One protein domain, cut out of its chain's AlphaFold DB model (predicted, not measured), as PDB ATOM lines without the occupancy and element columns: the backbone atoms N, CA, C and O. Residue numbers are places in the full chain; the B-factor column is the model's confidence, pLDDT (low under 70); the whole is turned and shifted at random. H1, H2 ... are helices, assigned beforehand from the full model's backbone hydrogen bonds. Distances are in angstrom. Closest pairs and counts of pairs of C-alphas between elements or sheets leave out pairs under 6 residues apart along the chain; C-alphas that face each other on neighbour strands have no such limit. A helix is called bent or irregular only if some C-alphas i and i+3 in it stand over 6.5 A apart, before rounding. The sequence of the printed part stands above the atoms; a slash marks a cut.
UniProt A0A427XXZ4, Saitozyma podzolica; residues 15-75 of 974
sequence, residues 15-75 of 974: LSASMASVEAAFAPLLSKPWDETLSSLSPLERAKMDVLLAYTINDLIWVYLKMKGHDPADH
ATOM      1  N   LEU A  15     -41.867  15.133  33.312       89.94
ATOM      2  CA  LEU A  15     -40.511  15.239  33.863       89.94
ATOM      3  C   LEU A  15     -39.662  13.997  33.553       89.94
ATOM      4  O   LEU A  15     -38.495  14.113  33.201       89.94
ATOM      5  N   SER A  16     -40.244  12.802  33.641       90.75
ATOM      6  CA  SER A  16     -39.524  11.560  33.326       90.75
ATOM      7  C   SER A  16     -39.143  11.491  31.843       90.75
ATOM      8  O   SER A  16     -38.041  11.064  31.503       90.75
ATOM      9  N   ALA A  17     -40.023  11.955  30.951       94.00
ATOM     10  CA  ALA A  17     -39.738  12.028  29.521       94.00
ATOM     11  C   ALA A  17     -38.636  13.055  29.197       94.00
ATOM     12  O   ALA A  17     -37.768  12.779  28.367       94.00
ATOM     13  N   SER A  18     -38.630  14.216  29.863       92.00
ATOM     14  CA  SER A  18     -37.570  15.211  29.676       92.00
ATOM     15  C   SER A  18     -36.227  14.735  30.236       92.00
ATOM     16  O   SER A  18     -35.210  14.914  29.569       92.00
ATOM     17  N   MET A  19     -36.210  14.043  31.381       91.19
ATOM     18  CA  MET A  19     -34.993  13.419  31.917       91.19
ATOM     19  C   MET A  19     -34.430  12.347  30.972       91.19
ATOM     20  O   MET A  19     -33.229  12.346  30.720       91.19
ATOM     21  N   ALA A  20     -35.277  11.509  30.362       92.88
ATOM     22  CA  ALA A  20     -34.833  10.519  29.374       92.88
ATOM     23  C   ALA A  20     -34.207  11.163  28.118       92.88
ATOM     24  O   ALA A  20     -33.233  10.648  27.569       92.88
ATOM     25  N   SER A  21     -34.733  12.312  27.675       93.62
ATOM     26  CA  SER A  21     -34.146  13.092  26.574       93.62
ATOM     27  C   SER A  21     -32.763  13.645  26.940       93.62
ATOM     28  O   SER A  21     -31.819  13.554  26.154       93.62
ATOM     29  N   VAL A  22     -32.619  14.159  28.167       90.31
ATOM     30  CA  VAL A  22     -31.342  14.655  28.697       90.31
ATOM     31  C   VAL A  22     -30.316  13.520  28.803       90.31
ATOM     32  O   VAL A  22     -29.187  13.674  28.342       90.31
ATOM     33  N   GLU A  23     -30.704  12.352  29.319       91.56
ATOM     34  CA  GLU A  23     -29.839  11.164  29.373       91.56
ATOM     35  C   GLU A  23     -29.377  10.714  27.981       91.56
ATOM     36  O   GLU A  23     -28.198  10.408  27.788       91.56
ATOM     37  N   ALA A  24     -30.268  10.738  26.985       92.25
ATOM     38  CA  ALA A  24     -29.917  10.420  25.603       92.25
ATOM     39  C   ALA A  24     -28.911  11.421  25.002       92.25
ATOM     40  O   ALA A  24     -28.013  11.013  24.265       92.25
ATOM     41  N   ALA A  25     -29.019  12.711  25.343       88.19
ATOM     42  CA  ALA A  25     -28.080  13.746  24.908       88.19
ATOM     43  C   ALA A  25     -26.698  13.623  25.582       88.19
ATOM     44  O   ALA A  25     -25.677  13.887  24.944       88.19
ATOM     45  N   PHE A  26     -26.645  13.177  26.843       87.44
ATOM     46  CA  PHE A  26     -25.389  12.960  27.573       87.44
ATOM     47  C   PHE A  26     -24.710  11.621  27.266       87.44
ATOM     48  O   PHE A  26     -23.490  11.522  27.398       87.44
ATOM     49  N   ALA A  27     -25.448  10.603  26.817       86.50
ATOM     50  CA  ALA A  27     -24.904   9.288  26.470       86.50
ATOM     51  C   ALA A  27     -23.651   9.322  25.559       86.50
ATOM     52  O   ALA A  27     -22.670   8.652  25.891       86.50
ATOM     53  N   PRO A  28     -23.601  10.097  24.453       85.69
ATOM     54  CA  PRO A  28     -22.389  10.191  23.637       85.69
ATOM     55  C   PRO A  28     -21.235  10.904  24.359       85.69
ATOM     56  O   PRO A  28     -20.085  10.501  24.184       85.69
ATOM     57  N   LEU A  29     -21.525  11.906  25.193       80.56
ATOM     58  CA  LEU A  29     -20.521  12.676  25.940       80.56
ATOM     59  C   LEU A  29     -19.886  11.862  27.074       80.56
ATOM     60  O   LEU A  29     -18.698  12.001  27.331       80.56
ATOM     61  N   LEU A  30     -20.659  10.979  27.709       83.81
ATOM     62  CA  LEU A  30     -20.200  10.105  28.793       83.81
ATOM     63  C   LEU A  30     -19.550   8.805  28.291       83.81
ATOM     64  O   LEU A  30     -18.949   8.074  29.075       83.81
ATOM     65  N   SER A  31     -19.660   8.499  26.992       87.25
ATOM     66  CA  SER A  31     -19.072   7.291  26.390       87.25
ATOM     67  C   SER A  31     -17.542   7.326  26.294       87.25
ATOM     68  O   SER A  31     -16.908   6.278  26.155       87.25
ATOM     69  N   LYS A  32     -16.948   8.523  26.367       85.12
ATOM     70  CA  LYS A  32     -15.504   8.771  26.318       85.12
ATOM     71  C   LYS A  32     -15.086   9.611  27.525       85.12
ATOM     72  O   LYS A  32     -15.894  10.400  28.013       85.12
ATOM     73  N   PRO A  33     -13.845   9.475  28.017       84.50
ATOM     74  CA  PRO A  33     -13.349  10.344  29.076       84.50
ATOM     75  C   PRO A  33     -13.293  11.804  28.596       84.50
ATOM     76  O   PRO A  33     -12.941  12.086  27.448       84.50
ATOM     77  N   TRP A  34     -13.623  12.732  29.497       81.81
ATOM     78  CA  TRP A  34     -13.734  14.166  29.201       81.81
ATOM     79  C   TRP A  34     -12.449  14.746  28.588       81.81
ATOM     80  O   TRP A  34     -12.504  15.512  27.626       81.81
ATOM     81  N   ASP A  35     -11.285  14.292  29.053       82.69
ATOM     82  CA  ASP A  35      -9.974  14.744  28.571       82.69
ATOM     83  C   ASP A  35      -9.751  14.452  27.076       82.69
ATOM     84  O   ASP A  35      -9.206  15.284  26.344       82.69
ATOM     85  N   GLU A  36     -10.230  13.304  26.585       82.50
ATOM     86  CA  GLU A  36     -10.149  12.955  25.163       82.50
ATOM     87  C   GLU A  36     -11.060  13.859  24.328       82.50
ATOM     88  O   GLU A  36     -10.649  14.332  23.265       82.50
ATOM     89  N   THR A  37     -12.261  14.171  24.828       79.50
ATOM     90  CA  THR A  37     -13.185  15.088  24.146       79.50
ATOM     91  C   THR A  37     -12.642  16.516  24.090       79.50
ATOM     92  O   THR A  37     -12.627  17.109  23.011       79.50
ATOM     93  N   LEU A  38     -12.077  17.037  25.188       81.44
ATOM     94  CA  LEU A  38     -11.487  18.378  25.233       81.44
ATOM     95  C   LEU A  38     -10.256  18.504  24.333       81.44
ATOM     96  O   LEU A  38     -10.048  19.557  23.723       81.44
ATOM     97  N   SER A  39      -9.437  17.451  24.233       82.62
ATOM     98  CA  SER A  39      -8.219  17.456  23.410       82.62
ATOM     99  C   SER A  39      -8.498  17.605  21.910       82.62
ATOM    100  O   SER A  39      -7.670  18.158  21.189       82.62
ATOM    101  N   SER A  40      -9.676  17.164  21.455       83.31
ATOM    102  CA  SER A  40     -10.089  17.207  20.046       83.31
ATOM    103  C   SER A  40     -10.670  18.552  19.591       83.31
ATOM    104  O   SER A  40     -10.811  18.771  18.389       83.31
ATOM    105  N   LEU A  41     -10.992  19.445  20.532       86.56
ATOM    106  CA  LEU A  41     -11.694  20.706  20.283       86.56
ATOM    107  C   LEU A  41     -10.738  21.904  20.243       86.56
ATOM    108  O   LEU A  41      -9.717  21.933  20.941       86.56
ATOM    109  N   SER A  42     -11.099  22.922  19.456       87.88
ATOM    110  CA  SER A  42     -10.400  24.210  19.472       87.88
ATOM    111  C   SER A  42     -10.547  24.908  20.839       87.88
ATOM    112  O   SER A  42     -11.479  24.609  21.585       87.88
ATOM    113  N   PRO A  43      -9.665  25.860  21.204       87.88
ATOM    114  CA  PRO A  43      -9.733  26.538  22.503       87.88
ATOM    115  C   PRO A  43     -11.075  27.235  22.776       87.88
ATOM    116  O   PRO A  43     -11.546  27.240  23.912       87.88
ATOM    117  N   LEU A  44     -11.710  27.779  21.733       87.19
ATOM    118  CA  LEU A  44     -13.015  28.433  21.832       87.19
ATOM    119  C   LEU A  44     -14.148  27.417  22.032       87.19
ATOM    120  O   LEU A  44     -14.980  27.580  22.922       87.19
ATOM    121  N   GLU A  45     -14.156  26.338  21.247       88.25
ATOM    122  CA  GLU A  45     -15.123  25.242  21.398       88.25
ATOM    123  C   GLU A  45     -14.975  24.545  22.754       88.25
ATOM    124  O   GLU A  45     -15.972  24.169  23.364       88.25
ATOM    125  N   ARG A  46     -13.745  24.433  23.264       89.69
ATOM    126  CA  ARG A  46     -13.452  23.916  24.601       89.69
ATOM    127  C   ARG A  46     -14.074  24.790  25.688       89.69
ATOM    128  O   ARG A  46     -14.805  24.277  26.525       89.69
ATOM    129  N   ALA A  47     -13.857  26.106  25.627       90.19
ATOM    130  CA  ALA A  47     -14.438  27.048  26.583       90.19
ATOM    131  C   ALA A  47     -15.976  27.004  26.573       90.19
ATOM    132  O   ALA A  47     -16.599  26.994  27.635       90.19
ATOM    133  N   LYS A  48     -16.597  26.912  25.389       90.62
ATOM    134  CA  LYS A  48     -18.048  26.701  25.270       90.62
ATOM    135  C   LYS A  48     -18.495  25.413  25.932       90.62
ATOM    136  O   LYS A  48     -19.474  25.418  26.671       90.62
ATOM    137  N   MET A  49     -17.788  24.324  25.655       89.62
ATOM    138  CA  MET A  49     -18.141  23.008  26.159       89.62
ATOM    139  C   MET A  49     -18.033  22.939  27.690       89.62
ATOM    140  O   MET A  49     -18.937  22.422  28.343       89.62
ATOM    141  N   ASP A  50     -16.991  23.536  28.273       89.25
ATOM    142  CA  ASP A  50     -16.800  23.615  29.726       89.25
ATOM    143  C   ASP A  50     -17.876  24.482  30.407       89.25
ATOM    144  O   ASP A  50     -18.418  24.105  31.449       89.25
ATOM    145  N   VAL A  51     -18.244  25.622  29.809       93.56
ATOM    146  CA  VAL A  51     -19.306  26.499  30.336       93.56
ATOM    147  C   VAL A  51     -20.693  25.860  30.193       93.56
ATOM    148  O   VAL A  51     -21.508  25.965  31.112       93.56
ATOM    149  N   LEU A  52     -20.959  25.149  29.092       90.44
ATOM    150  CA  LEU A  52     -22.178  24.357  28.905       90.44
ATOM    151  C   LEU A  52     -22.270  23.231  29.938       90.44
ATOM    152  O   LEU A  52     -23.318  23.059  30.559       90.44
ATOM    153  N   LEU A  53     -21.177  22.505  30.187       89.94
ATOM    154  CA  LEU A  53     -21.149  21.460  31.206       89.94
ATOM    155  C   LEU A  53     -21.422  22.045  32.600       89.94
ATOM    156  O   LEU A  53     -22.305  21.561  33.306       89.94
ATOM    157  N   ALA A  54     -20.746  23.135  32.971       92.06
ATOM    158  CA  ALA A  54     -20.979  23.819  34.242       92.06
ATOM    159  C   ALA A  54     -22.431  24.317  34.387       92.06
ATOM    160  O   ALA A  54     -23.016  24.206  35.466       92.06
ATOM    161  N   TYR A  55     -23.031  24.826  33.306       93.75
ATOM    162  CA  TYR A  55     -24.442  25.210  33.268       93.75
ATOM    163  C   TYR A  55     -25.364  24.019  33.515       93.75
ATOM    164  O   TYR A  55     -26.202  24.076  34.410       93.75
ATOM    165  N   THR A  56     -25.173  22.922  32.780       91.44
ATOM    166  CA  THR A  56     -26.019  21.730  32.912       91.44
ATOM    167  C   THR A  56     -25.933  21.095  34.296       91.44
ATOM    168  O   THR A  56     -26.960  20.714  34.846       91.44
ATOM    169  N   ILE A  57     -24.747  21.041  34.911       91.81
ATOM    170  CA  ILE A  57     -24.581  20.523  36.275       91.81
ATOM    171  C   ILE A  57     -25.373  21.376  37.270       91.81
ATOM    172  O   ILE A  57     -26.137  20.839  38.071       91.81
ATOM    173  N   ASN A  58     -25.235  22.701  37.205       92.38
ATOM    174  CA  ASN A  58     -25.949  23.599  38.112       92.38
ATOM    175  C   ASN A  58     -27.467  23.597  37.869       92.38
ATOM    176  O   ASN A  58     -28.235  23.652  38.828       92.38
ATOM    177  N   ASP A  59     -27.911  23.452  36.621       91.56
ATOM    178  CA  ASP A  59     -29.333  23.329  36.280       91.56
ATOM    179  C   ASP A  59     -29.926  21.990  36.765       91.56
ATOM    180  O   ASP A  59     -31.021  21.947  37.325       91.56
ATOM    181  N   LEU A  60     -29.173  20.888  36.686       90.88
ATOM    182  CA  LEU A  60     -29.579  19.603  37.266       90.88
ATOM    183  C   LEU A  60     -29.657  19.660  38.799       90.88
ATOM    184  O   LEU A  60     -30.587  19.098  39.383       90.88
ATOM    185  N   ILE A  61     -28.737  20.370  39.461       91.50
ATOM    186  CA  ILE A  61     -28.814  20.612  40.910       91.50
ATOM    187  C   ILE A  61     -30.055  21.451  41.239       91.50
ATOM    188  O   ILE A  61     -30.770  21.147  42.193       91.50
ATOM    189  N   TRP A  62     -30.368  22.461  40.427       91.06
ATOM    190  CA  TRP A  62     -31.578  23.265  40.583       91.06
ATOM    191  C   TRP A  62     -32.853  22.412  40.499       91.06
ATOM    192  O   TRP A  62     -33.738  22.519  41.355       91.06
ATOM    193  N   VAL A  63     -32.943  21.526  39.502       90.62
ATOM    194  CA  VAL A  63     -34.056  20.572  39.360       90.62
ATOM    195  C   VAL A  63     -34.108  19.615  40.555       90.62
ATOM    196  O   VAL A  63     -35.181  19.384  41.110       90.62
ATOM    197  N   TYR A  64     -32.963  19.113  41.018       91.38
ATOM    198  CA  TYR A  64     -32.868  18.238  42.187       91.38
ATOM    199  C   TYR A  64     -33.365  18.895  43.483       91.38
ATOM    200  O   TYR A  64     -34.122  18.278  44.238       91.38
ATOM    201  N   LEU A  65     -32.987  20.150  43.736       92.06
ATOM    202  CA  LEU A  65     -33.436  20.908  44.907       92.06
ATOM    203  C   LEU A  65     -34.952  21.114  44.888       92.06
ATOM    204  O   LEU A  65     -35.618  20.856  45.893       92.06
ATOM    205  N   LYS A  66     -35.503  21.453  43.715       88.31
ATOM    206  CA  LYS A  66     -36.953  21.547  43.515       88.31
ATOM    207  C   LYS A  66     -37.662  20.216  43.756       88.31
ATOM    208  O   LYS A  66     -38.706  20.206  44.402       88.31
ATOM    209  N   MET A  67     -37.098  19.095  43.301       86.81
ATOM    210  CA  MET A  67     -37.658  17.760  43.558       86.81
ATOM    211  C   MET A  67     -37.640  17.386  45.046       86.81
ATOM    212  O   MET A  67     -38.545  16.700  45.514       86.81
ATOM    213  N   LYS A  68     -36.647  17.858  45.809       87.56
ATOM    214  CA  LYS A  68     -36.596  17.691  47.270       87.56
ATOM    215  C   LYS A  68     -37.526  18.630  48.042       87.56
ATOM    216  O   LYS A  68     -37.680  18.452  49.248       87.56
ATOM    217  N   GLY A  69     -38.145  19.601  47.373       86.88
ATOM    218  CA  GLY A  69     -39.003  20.600  48.006       86.88
ATOM    219  C   GLY A  69     -38.236  21.722  48.709       86.88
ATOM    220  O   GLY A  69     -38.821  22.415  49.537       86.88
ATOM    221  N   HIS A  70     -36.949  21.908  48.397       88.25
ATOM    222  CA  HIS A  70     -36.194  23.086  48.821       88.25
ATOM    223  C   HIS A  70     -36.349  24.200  47.784       88.25
ATOM    224  O   HIS A  70     -36.322  23.929  46.580       88.25
ATOM    225  N   ASP A  71     -36.497  25.443  48.243       84.44
ATOM    226  CA  ASP A  71     -36.496  26.592  47.342       84.44
ATOM    227  C   ASP A  71     -35.068  26.804  46.804       84.44
ATOM    228  O   ASP A  71     -34.145  27.028  47.592       84.44
ATOM    229  N   PRO A  72     -34.833  26.697  45.483       80.00
ATOM    230  CA  PRO A  72     -33.507  26.907  44.912       80.00
ATOM    231  C   PRO A  72     -33.010  28.351  45.049       80.00
ATOM    232  O   PRO A  72     -31.813  28.574  44.885       80.00
ATOM    233  N   ALA A  73     -33.887  29.317  45.350       80.88
ATOM    234  CA  ALA A  73     -33.489  30.702  45.599       80.88
ATOM    235  C   ALA A  73     -32.597  30.845  46.845       80.88
ATOM    236  O   ALA A  73     -31.664  31.644  46.837       80.88
ATOM    237  N   ASP A  74     -32.838  30.022  47.866       83.00
ATOM    238  CA  ASP A  74     -32.105  30.046  49.136       83.00
ATOM    239  C   ASP A  74     -30.784  29.255  49.080       83.00
ATOM    240  O   ASP A  74     -30.025  29.225  50.050       83.00
ATOM    241  N   HIS A  75     -30.500  28.582  47.960       86.69
ATOM    242  CA  HIS A  75     -29.328  27.727  47.791       86.69
ATOM    243  C   HIS A  75     -28.227  28.423  46.980       86.69
ATOM    244  O   HIS A  75     -28.497  29.156  46.031       86.69
TER     245      HIS A  75
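AT A GLANCE: This is residues 15 to 75 of the 974 residues of a protein of Saitozyma podzolica (UniProt A0A427XXZ4). This is an open, loose frame in the form of a U with unequal arms: the printed part goes out along H1, turns at one end through the short H2, and comes back along the longer H3, with a gap left between H1 and H3. H3 makes the longest axis, and beyond it the last residues, 68 to 75, form a short tail that hooks back at the far end of H3. There are 61 residues printed, with three named helices in the order H1, H2, H3 and no named strand, and the class is all helix. The whole is loose, with a radius of gyration of the C-alphas of 14.2 A, and elongated, with spans of 40 by 25 by 15 A.

HOW THE PARTS SIT: Begin at the first printed residue, which opens H1, residues 15 to 30. Look near residue 24 and you will find a kink of 26 degrees in it. A little further on H1 is irregular, but only just: C-alphas 25 and 28 are 6.8 A apart, and the line of this helix is a rough one. Residues 23 to 28, which belong to H1, stand free, with no C-alpha 8 or more residues away along the chain within 10 A. A tight link of three residues then leads to H2, residues 34 to 39. H1 and H2 are close but not clearly touching, and their closest C-alphas are those of Leu 29 and Thr 37, 7.9 A apart. They run the same way at a steep tilt of 52 degrees. A second tight link, again of three residues, leads to H3, residues 43 to 67. H2 and H3 are near each other, close but not clearly touching, and their closest C-alphas are those of Leu 38 and Arg 46, 5.9 A apart. They run opposite ways at a shallow tilt of 22 degrees, with their centres 16.6 A from each other. H1 and H3 are apart, with no C-alpha of the one within 8 A of the other. In H2 and H3 every pair of O i and N i+4 is within hydrogen-bond range, while in H1 it is 10 of 12.

IN THESE COORDINATES: Find C-alpha 15, of Leu 15, at (-40.511, 15.239, 33.863); from there H1 runs 21.6 A to C-alpha 30 at (-20.200, 10.105, 28.793), and x rises along the way. H2 is a short piece, from Trp 34 to Ser 39. Next find C-alpha 43, of Pro 43, at (-9.733, 26.538, 22.503), where H3 begins. H3 is the longest helix, with 25 residues, and it runs 36.1 A to C-alpha 67, of Met 67, at (-37.658, 17.760, 43.558), with x falling and z rising. After it, residues 68 to 75 hold no named helix.

THE WHOLE: The two C-alphas farthest apart are those of Ser 42 and Gly 69, 40.6 A from each other. The C-alphas of the first and last printed residues, Leu 15 and His 75, are 21.8 A apart. The printed part has no cut, and neither of its links is long. It belongs to a chain of 974 residues. The mean pLDDT of the printed part is 88.1, and no printed residue is under 70. Among the named helices the model's mean pLDDT is 89 for H1, 82 for H2 and 90 for H3.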